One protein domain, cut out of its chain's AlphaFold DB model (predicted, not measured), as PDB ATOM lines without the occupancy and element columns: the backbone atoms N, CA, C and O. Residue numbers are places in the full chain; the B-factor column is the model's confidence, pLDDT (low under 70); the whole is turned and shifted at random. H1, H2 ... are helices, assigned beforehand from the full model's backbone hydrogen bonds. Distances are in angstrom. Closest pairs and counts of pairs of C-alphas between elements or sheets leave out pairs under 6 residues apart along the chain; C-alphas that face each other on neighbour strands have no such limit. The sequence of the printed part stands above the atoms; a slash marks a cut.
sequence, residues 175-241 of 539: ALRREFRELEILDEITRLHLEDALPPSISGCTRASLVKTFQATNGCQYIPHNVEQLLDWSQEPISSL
ATOM      1  N   ALA A 175      -4.906  27.053  -8.336       88.62
ATOM      2  CA  ALA A 175      -6.201  26.992  -7.656       88.62
ATOM      3  C   ALA A 175      -7.357  27.401  -8.582       88.62
ATOM      4  O   ALA A 175      -8.369  26.713  -8.652       88.62
ATOM      5  N   LEU A 176      -7.181  28.479  -9.351       89.44
ATOM      6  CA  LEU A 176      -8.191  28.945 -10.304       89.44
ATOM      7  C   LEU A 176      -8.330  27.986 -11.493       89.44
ATOM      8  O   LEU A 176      -9.434  27.723 -11.957       89.44
ATOM      9  N   ARG A 177      -7.214  27.419 -11.964       89.94
ATOM     10  CA  ARG A 177      -7.227  26.376 -12.994       89.94
ATOM     11  C   ARG A 177      -8.006  25.154 -12.516       89.94
ATOM     12  O   ARG A 177      -8.819  24.638 -13.267       89.94
ATOM     13  N   ARG A 178      -7.788  24.717 -11.271       91.75
ATOM     14  CA  ARG A 178      -8.560  23.631 -10.656       91.75
ATOM     15  C   ARG A 178     -10.050  23.957 -10.618       91.75
ATOM     16  O   ARG A 178     -10.834  23.129 -11.057       91.75
ATOM     17  N   GLU A 179     -10.415  25.155 -10.165       93.56
ATOM     18  CA  GLU A 179     -11.814  25.599 -10.130       93.56
ATOM     19  C   GLU A 179     -12.473  25.485 -11.511       93.56
ATOM     20  O   GLU A 179     -13.522  24.862 -11.633       93.56
ATOM     21  N   PHE A 180     -11.834  25.998 -12.569       93.75
ATOM     22  CA  PHE A 180     -12.378  25.880 -13.924       93.75
ATOM     23  C   PHE A 180     -12.524  24.426 -14.377       93.75
ATOM     24  O   PHE A 180     -13.568  24.064 -14.898       93.75
ATOM     25  N   ARG A 181     -11.531  23.566 -14.128       94.19
ATOM     26  CA  ARG A 181     -11.618  22.136 -14.477       94.19
ATOM     27  C   ARG A 181     -12.767  21.434 -13.754       94.19
ATOM     28  O   ARG A 181     -13.464  20.613 -14.341       94.19
ATOM     29  N   GLU A 182     -12.975  21.755 -12.482       94.75
ATOM     30  CA  GLU A 182     -14.103  21.225 -11.718       94.75
ATOM     31  C   GLU A 182     -15.445  21.730 -12.264       94.75
ATOM     32  O   GLU A 182     -16.393  20.952 -12.325       94.75
ATOM     33  N   LEU A 183     -15.525  22.987 -12.715       95.62
ATOM     34  CA  LEU A 183     -16.710  23.516 -13.396       95.62
ATOM     35  C   LEU A 183     -16.986  22.793 -14.723       95.62
ATOM     36  O   LEU A 183     -18.135  22.446 -14.966       95.62
ATOM     37  N   GLU A 184     -15.963  22.479 -15.521       96.75
ATOM     38  CA  GLU A 184     -16.112  21.676 -16.751       96.75
ATOM     39  C   GLU A 184     -16.631  20.257 -16.459       96.75
ATOM     40  O   GLU A 184     -17.466  19.716 -17.183       96.75
ATOM     41  N   ILE A 185     -16.174  19.639 -15.362       96.06
ATOM     42  CA  ILE A 185     -16.710  18.347 -14.906       96.06
ATOM     43  C   ILE A 185     -18.190  18.482 -14.527       96.06
ATOM     44  O   ILE A 185     -19.001  17.631 -14.892       96.06
ATOM     45  N   LEU A 186     -18.557  19.531 -13.788       96.50
ATOM     46  CA  LEU A 186     -19.946  19.775 -13.393       96.50
ATOM     47  C   LEU A 186     -20.848  20.078 -14.598       96.50
ATOM     48  O   LEU A 186     -22.001  19.641 -14.602       96.50
ATOM     49  N   ASP A 187     -20.340  20.782 -15.608       95.44
ATOM     50  CA  ASP A 187     -21.047  21.023 -16.866       95.44
ATOM     51  C   ASP A 187     -21.331  19.703 -17.596       95.44
ATOM     52  O   ASP A 187     -22.479  19.411 -17.928       95.44
ATOM     53  N   GLU A 188     -20.332  18.823 -17.710       95.81
ATOM     54  CA  GLU A 188     -20.500  17.503 -18.329       95.81
ATOM     55  C   GLU A 188     -21.490  16.613 -17.562       95.81
ATOM     56  O   GLU A 188     -22.342  15.957 -18.166       95.81
ATOM     57  N   ILE A 189     -21.430  16.610 -16.226       95.94
ATOM     58  CA  ILE A 189     -22.422  15.916 -15.387       95.94
ATOM     59  C   ILE A 189     -23.822  16.474 -15.657       95.94
ATOM     60  O   ILE A 189     -24.777  15.703 -15.787       95.94
ATOM     61  N   THR A 190     -23.948  17.799 -15.756       95.06
ATOM     62  CA  THR A 190     -25.221  18.471 -16.034       95.06
ATOM     63  C   THR A 190     -25.754  18.067 -17.406       95.06
ATOM     64  O   THR A 190     -26.910  17.658 -17.507       95.06
ATOM     65  N   ARG A 191     -24.911  18.075 -18.443       95.12
ATOM     66  CA  ARG A 191     -25.256  17.623 -19.798       95.12
ATOM     67  C   ARG A 191     -25.746  16.174 -19.809       95.12
ATOM     68  O   ARG A 191     -26.843  15.903 -20.290       95.12
ATOM     69  N   LEU A 192     -24.984  15.253 -19.214       95.06
ATOM     70  CA  LEU A 192     -25.360  13.837 -19.115       95.06
ATOM     71  C   LEU A 192     -26.678  13.642 -18.357       95.06
ATOM     72  O   LEU A 192     -27.474  12.773 -18.708       95.06
ATOM     73  N   HIS A 193     -26.930  14.443 -17.323       93.25
ATOM     74  CA  HIS A 193     -28.188  14.404 -16.582       93.25
ATOM     75  C   HIS A 193     -29.376  14.915 -17.409       93.25
ATOM     76  O   HIS A 193     -30.482  14.386 -17.300       93.25
ATOM     77  N   LEU A 194     -29.176  15.949 -18.231       93.94
ATOM     78  CA  LEU A 194     -30.214  16.475 -19.119       93.94
ATOM     79  C   LEU A 194     -30.577  15.481 -20.229       93.94
ATOM     80  O   LEU A 194     -31.754  15.369 -20.564       93.94
ATOM     81  N   GLU A 195     -29.591  14.742 -20.732       95.62
ATOM     82  CA  GLU A 195     -29.732  13.730 -21.788       95.62
ATOM     83  C   GLU A 195     -30.184  12.346 -21.283       95.62
ATOM     84  O   GLU A 195     -30.197  11.389 -22.055       95.62
ATOM     85  N   ASP A 196     -30.518  12.212 -19.993       94.50
ATOM     86  CA  ASP A 196     -30.833  10.928 -19.341       94.50
ATOM     87  C   ASP A 196     -29.729   9.857 -19.525       94.50
ATOM     88  O   ASP A 196     -29.974   8.650 -19.480       94.50
ATOM     89  N   ALA A 197     -28.484  10.308 -19.708       94.75
ATOM     90  CA  ALA A 197     -27.300   9.488 -19.955       94.75
ATOM     91  C   ALA A 197     -26.350   9.418 -18.745       94.75
ATOM     92  O   ALA A 197     -25.311   8.761 -18.825       94.75
ATOM     93  N   LEU A 198     -26.676  10.085 -17.628       95.69
ATOM     94  CA  LEU A 198     -25.835  10.105 -16.431       95.69
ATOM     95  C   LEU A 198     -25.794   8.720 -15.753       95.69
ATOM     96  O   LEU A 198     -26.828   8.237 -15.280       95.69
ATOM     97  N   PRO A 199     -24.611   8.089 -15.638       95.50
ATOM     98  CA  PRO A 199     -24.462   6.827 -14.926       95.50
ATOM     99  C   PRO A 199     -24.899   6.935 -13.455       95.50
ATOM    100  O   PRO A 199     -24.476   7.868 -12.772       95.50
ATOM    101  N   PRO A 200     -25.628   5.945 -12.898       94.38
ATOM    102  CA  PRO A 200     -26.025   5.948 -11.483       94.38
ATOM    103  C   PRO A 200     -24.853   5.949 -10.489       94.38
ATOM    104  O   PRO A 200     -25.042   6.257  -9.314       94.38
ATOM    105  N   SER A 201     -23.647   5.575 -10.937       95.62
ATOM    106  CA  SER A 201     -22.422   5.649 -10.132       95.62
ATOM    107  C   SER A 201     -21.997   7.087  -9.838       95.62
ATOM    108  O   SER A 201     -21.323   7.320  -8.834       95.62
ATOM    109  N   ILE A 202     -22.399   8.044 -10.679       95.56
ATOM    110  CA  ILE A 202     -22.140   9.469 -10.497       95.56
ATOM    111  C   ILE A 202     -23.309  10.053  -9.713       95.56
ATOM    112  O   ILE A 202     -24.417  10.214 -10.222       95.56
ATOM    113  N   SER A 203     -23.073  10.327  -8.433       93.06
ATOM    114  CA  SER A 203     -24.097  10.818  -7.515       93.06
ATOM    115  C   SER A 203     -23.481  11.683  -6.424       93.06
ATOM    116  O   SER A 203     -22.323  11.517  -6.040       93.06
ATOM    117  N   GLY A 204     -24.257  12.635  -5.921       90.69
ATOM    118  CA  GLY A 204     -23.783  13.576  -4.921       90.69
ATOM    119  C   GLY A 204     -24.743  14.738  -4.736       90.69
ATOM    120  O   GLY A 204     -25.525  15.062  -5.627       90.69
ATOM    121  N   CYS A 205     -24.689  15.358  -3.562       88.69
ATOM    122  CA  CYS A 205     -25.416  16.594  -3.257       88.69
ATOM    123  C   CYS A 205     -24.479  17.803  -3.112       88.69
ATOM    124  O   CYS A 205     -24.939  18.917  -2.875       88.69
ATOM    125  N   THR A 206     -23.169  17.588  -3.244       92.12
ATOM    126  CA  THR A 206     -22.125  18.610  -3.140       92.12
ATOM    127  C   THR A 206     -21.254  18.581  -4.391       92.12
ATOM    128  O   THR A 206     -21.117  17.541  -5.036       92.12
ATOM    129  N   ARG A 207     -20.592  19.705  -4.704       94.19
ATOM    130  CA  ARG A 207     -19.539  19.741  -5.734       94.19
ATOM    131  C   ARG A 207     -18.502  18.637  -5.504       94.19
ATOM    132  O   ARG A 207     -18.143  17.934  -6.438       94.19
ATOM    133  N   ALA A 208     -18.060  18.467  -4.258       94.62
ATOM    134  CA  ALA A 208     -17.053  17.479  -3.893       94.62
ATOM    135  C   ALA A 208     -17.490  16.041  -4.189       94.62
ATOM    136  O   ALA A 208     -16.760  15.320  -4.869       94.62
ATOM    137  N   SER A 209     -18.689  15.643  -3.765       95.19
ATOM    138  CA  SER A 209     -19.209  14.293  -4.021       95.19
ATOM    139  C   SER A 209     -19.421  14.023  -5.511       95.19
ATOM    140  O   SER A 209     -19.064  12.943  -5.990       95.19
ATOM    141  N   LEU A 210     -19.925  15.007  -6.262       96.94
ATOM    142  CA  LEU A 210     -20.129  14.888  -7.707       96.94
ATOM    143  C   LEU A 210     -18.806  14.753  -8.466       96.94
ATOM    144  O   LEU A 210     -18.624  13.782  -9.198       96.94
ATOM    145  N   VAL A 211     -17.851  15.661  -8.242       97.06
ATOM    146  CA  VAL A 211     -16.526  15.599  -8.883       97.06
ATOM    147  C   VAL A 211     -15.823  14.290  -8.523       97.06
ATOM    148  O   VAL A 211     -15.291  13.610  -9.398       97.06
ATOM    149  N   LYS A 212     -15.881  13.874  -7.253       96.88
ATOM    150  CA  LYS A 212     -15.274  12.623  -6.787       96.88
ATOM    151  C   LYS A 212     -15.866  11.389  -7.469       96.88
ATOM    152  O   LYS A 212     -15.113  10.511  -7.885       96.88
ATOM    153  N   THR A 213     -17.191  11.281  -7.557       97.19
ATOM    154  CA  THR A 213     -17.843  10.108  -8.168       97.19
ATOM    155  C   THR A 213     -17.693  10.087  -9.687       97.19
ATOM    156  O   THR A 213     -17.511   9.010 -10.263       97.19
ATOM    157  N   PHE A 214     -17.662  11.257 -10.328       97.25
ATOM    158  CA  PHE A 214     -17.316  11.402 -11.740       97.25
ATOM    159  C   PHE A 214     -15.891  10.929 -12.026       97.25
ATOM    160  O   PHE A 214     -15.690  10.031 -12.841       97.25
ATOM    161  N   GLN A 215     -14.902  11.444 -11.293       96.31
ATOM    162  CA  GLN A 215     -13.507  11.025 -11.441       96.31
ATOM    163  C   GLN A 215     -13.309   9.534 -11.133       96.31
ATOM    164  O   GLN A 215     -12.499   8.880 -11.782       96.31
ATOM    165  N   ALA A 216     -14.060   8.968 -10.182       95.62
ATOM    166  CA  ALA A 216     -14.021   7.533  -9.897       95.62
ATOM    167  C   ALA A 216     -14.613   6.677 -11.031       95.62
ATOM    168  O   ALA A 216     -14.167   5.550 -11.234       95.62
ATOM    169  N   THR A 217     -15.606   7.199 -11.758       96.00
ATOM    170  CA  THR A 217     -16.275   6.490 -12.862       96.00
ATOM    171  C   THR A 217     -15.481   6.601 -14.166       96.00
ATOM    172  O   THR A 217     -15.300   5.606 -14.864       96.00
ATOM    173  N   ASN A 218     -14.983   7.795 -14.486       94.62
ATOM    174  CA  ASN A 218     -14.377   8.109 -15.782       94.62
ATOM    175  C   ASN A 218     -12.838   8.138 -15.742       94.62
ATOM    176  O   ASN A 218     -12.190   8.044 -16.782       94.62
ATOM    177  N   GLY A 219     -12.249   8.239 -14.548       94.19
ATOM    178  CA  GLY A 219     -10.820   8.452 -14.326       94.19
ATOM    179  C   GLY A 219     -10.474   9.931 -14.120       94.19
ATOM    180  O   GLY A 219     -11.056  10.818 -14.738       94.19
ATOM    181  N   CYS A 220      -9.486  10.215 -13.265       93.25
ATOM    182  CA  CYS A 220      -9.116  11.593 -12.910       93.25
ATOM    183  C   CYS A 220      -8.568  12.419 -14.088       93.25
ATOM    184  O   CYS A 220      -8.643  13.642 -14.057       93.25
ATOM    185  N   GLN A 221      -8.017  11.764 -15.114       94.94
ATOM    186  CA  GLN A 221      -7.455  12.394 -16.317       94.94
ATOM    187  C   GLN A 221      -8.438  12.421 -17.500       94.94
ATOM    188  O   GLN A 221      -8.058  12.792 -18.608       94.94
ATOM    189  N   TYR A 222      -9.696  12.019 -17.286       94.62
ATOM    190  CA  TYR A 222     -10.738  12.153 -18.298       94.62
ATOM    191  C   TYR A 222     -11.064  13.629 -18.539       94.62
ATOM    192  O   TYR A 222     -11.247  14.382 -17.581       94.62
ATOM    193  N   ILE A 223     -11.182  14.009 -19.813       95.19
ATOM    194  CA  ILE A 223     -11.537  15.361 -20.248       95.19
ATOM    195  C   ILE A 223     -12.870  15.298 -21.007       95.19
ATOM    196  O   ILE A 223     -12.963  14.553 -21.987       95.19
ATOM    197  N   PRO A 224     -13.892  16.062 -20.587       94.75
ATOM    198  CA  PRO A 224     -15.116  16.243 -21.361       94.75
ATOM    199  C   PRO A 224     -14.869  16.786 -22.779       94.75
ATOM    200  O   PRO A 224     -13.886  17.472 -23.046       94.75
ATOM    201  N   HIS A 225     -15.787  16.510 -23.705       86.25
ATOM    202  CA  HIS A 225     -15.571  16.759 -25.137       86.25
ATOM    203  C   HIS A 225     -15.388  18.237 -25.533       86.25
ATOM    204  O   HIS A 225     -14.784  18.496 -26.571       86.25
ATOM    205  N   ASN A 226     -15.882  19.185 -24.728       86.06
ATOM    206  CA  ASN A 226     -15.901  20.619 -25.055       86.06
ATOM    207  C   ASN A 226     -14.906  21.462 -24.242       86.06
ATOM    208  O   ASN A 226     -14.974  22.687 -24.283       86.06
ATOM    209  N   VAL A 227     -13.982  20.829 -23.515       91.62
ATOM    210  CA  VAL A 227     -13.004  21.562 -22.705       91.62
ATOM    211  C   VAL A 227     -11.982  22.265 -23.594       91.62
ATOM    212  O   VAL A 227     -11.348  21.655 -24.457       91.62
ATOM    213  N   GLU A 228     -11.778  23.554 -23.330       87.19
ATOM    214  CA  GLU A 228     -10.741  24.366 -23.964       87.19
ATOM    215  C   GLU A 228      -9.338  23.781 -23.749       87.19
ATOM    216  O   GLU A 228      -8.961  23.401 -22.637       87.19
ATOM    217  N   GLN A 229      -8.504  23.801 -24.793       87.75
ATOM    218  CA  GLN A 229      -7.162  23.199 -24.758       87.75
ATOM    219  C   GLN A 229      -6.273  23.779 -23.643       87.75
ATOM    220  O   GLN A 229      -5.423  23.085 -23.093       87.75
ATOM    221  N   LEU A 230      -6.475  25.049 -23.275       84.62
ATOM    222  CA  LEU A 230      -5.734  25.707 -22.192       84.62
ATOM    223  C   LEU A 230      -6.033  25.131 -20.801       84.62
ATOM    224  O   LEU A 230      -5.243  25.336 -19.876       84.62
ATOM    225  N   LEU A 231      -7.168  24.451 -20.639       90.19
ATOM    226  CA  LEU A 231      -7.539  23.797 -19.393       90.19
ATOM    227  C   LEU A 231      -7.153  22.322 -19.362       90.19
ATOM    228  O   LEU A 231      -7.136  21.793 -18.254       90.19
ATOM    229  N   ASP A 232      -6.781  21.701 -20.490       91.56
ATOM    230  CA  ASP A 232      -6.439  20.272 -20.614       91.56
ATOM    231  C   ASP A 232      -5.614  19.764 -19.418       91.56
ATOM    232  O   ASP A 232      -4.616  20.365 -19.002       91.56
ATOM    233  N   TRP A 233      -6.088  18.674 -18.814       94.06
ATOM    234  CA  TRP A 233      -5.470  18.046 -17.647       94.06
ATOM    235  C   TRP A 233      -5.123  16.575 -17.845       94.06
ATOM    236  O   TRP A 233      -4.811  15.879 -16.877       94.06
ATOM    237  N   SER A 234      -5.133  16.094 -19.086       93.75
ATOM    238  CA  SER A 234      -4.879  14.686 -19.409       93.75
ATOM    239  C   SER A 234      -3.483  14.240 -18.977       93.75
ATOM    240  O   SER A 234      -3.292  13.081 -18.623       93.75
ATOM    241  N   GLN A 235      -2.515  15.163 -18.983       91.50
ATOM    242  CA  GLN A 235      -1.113  14.919 -18.622       91.50
ATOM    243  C   GLN A 235      -0.739  15.433 -17.225       91.50
ATOM    244  O   GLN A 235       0.423  15.357 -16.829       91.50
ATOM    245  N   GLU A 236      -1.695  15.973 -16.470       91.12
ATOM    246  CA  GLU A 236      -1.419  16.495 -15.131       91.12
ATOM    247  C   GLU A 236      -1.201  15.344 -14.138       91.12
ATOM    248  O   GLU A 236      -1.840  14.286 -14.246       91.12
ATOM    249  N   PRO A 237      -0.311  15.517 -13.144       91.31
ATOM    250  CA  PRO A 237      -0.060  14.488 -12.151       91.31
ATOM    251  C   PRO A 237      -1.315  14.257 -11.308       91.31
ATOM    252  O   PRO A 237      -1.974  15.207 -10.880       91.31
ATOM    253  N   ILE A 238      -1.610  12.993 -10.995       89.69
ATOM    254  CA  ILE A 238      -2.822  12.589 -10.255       89.69
ATOM    255  C   ILE A 238      -2.947  13.328  -8.911       89.69
ATOM    256  O   ILE A 238      -4.048  13.691  -8.507       89.69
ATOM    257  N   SER A 239      -1.823  13.614  -8.244       89.50
ATOM    258  CA  SER A 239      -1.781  14.379  -6.988       89.50
ATOM    259  C   SER A 239      -2.371  15.791  -7.108       89.50
ATOM    260  O   SER A 239      -2.882  16.322  -6.125       89.50
ATOM    261  N   SER A 240      -2.340  16.392  -8.300       88.06
ATOM    262  CA  SER A 240      -2.915  17.715  -8.572       88.06
ATOM    263  C   SER A 240      -4.411  17.684  -8.917       88.06
ATOM    264  O   SER A 240      -5.063  18.726  -8.860       88.06
ATOM    265  N   LEU A 241      -4.951  16.501  -9.237       91.56
ATOM    266  CA  LEU A 241      -6.321  16.278  -9.721       91.56
ATOM    267  C   LEU A 241      -7.234  15.666  -8.654       91.56
ATOM    268  O   LEU A 241      -8.311  15.163  -8.968       91.56
TER     269      LEU A 241
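What this domain is: This is residues 175 to 241 of the 539 residues of an uncharacterized protein of Laetiporus sulphureus 93-53 (UniProt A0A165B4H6). Two helices cross near their middles as an X, the long H1 and the shorter H2, and long stretches with no named element lie on the two sides of H2. Residues 195 to 206 fold back from the end of H1 to the start of H2, and residues 219 to 241 loop round on the other side, beside the first half of H1. The printed part has 67 residues with two named helices, H1 then H2, and no named strand; the class is all helix, though under half of the residues, 32 of 67, are in named elements. The whole is compact and rounded, with a radius of gyration of the C-alphas of 11.4 A and spans of 29 by 22 by 18 A.

Where its parts are: H1 is residues 175 to 194, 28.6 A from first to last C-alpha, beginning at C-alpha 175 at (-6.201, 26.992, -7.656). Residues 195 to 206 follow with no named element. H2 is residues 207 to 218, 16.2 A long from first to last C-alpha, and ends at C-alpha 218 at (-14.377, 8.109, -15.782). Residues 219 to 241 hold no named element.

How they stand to each other: H1 touches H2 with residues 182 to 189 alone. Their closest C-alphas, those of Ile 185 and Val 211, are 6.6 A apart. The lines of H1 and H2 are about perpendicular, but only just, at 72 degrees. In H1 and H2 every O i to N i+4 pair is within hydrogen-bond range.

The domain as a whole: The two C-alphas farthest apart, those of Asp 196 and Pro 237, are 31.8 A apart, while the first and last printed C-alphas, of Ala 175 and Leu 241, are 10.9 A apart. The link from H1 to H2, 12 residues, is long. The printed part has no cut. The mean pLDDT of the printed part is 93.3, and no printed residue is under 70.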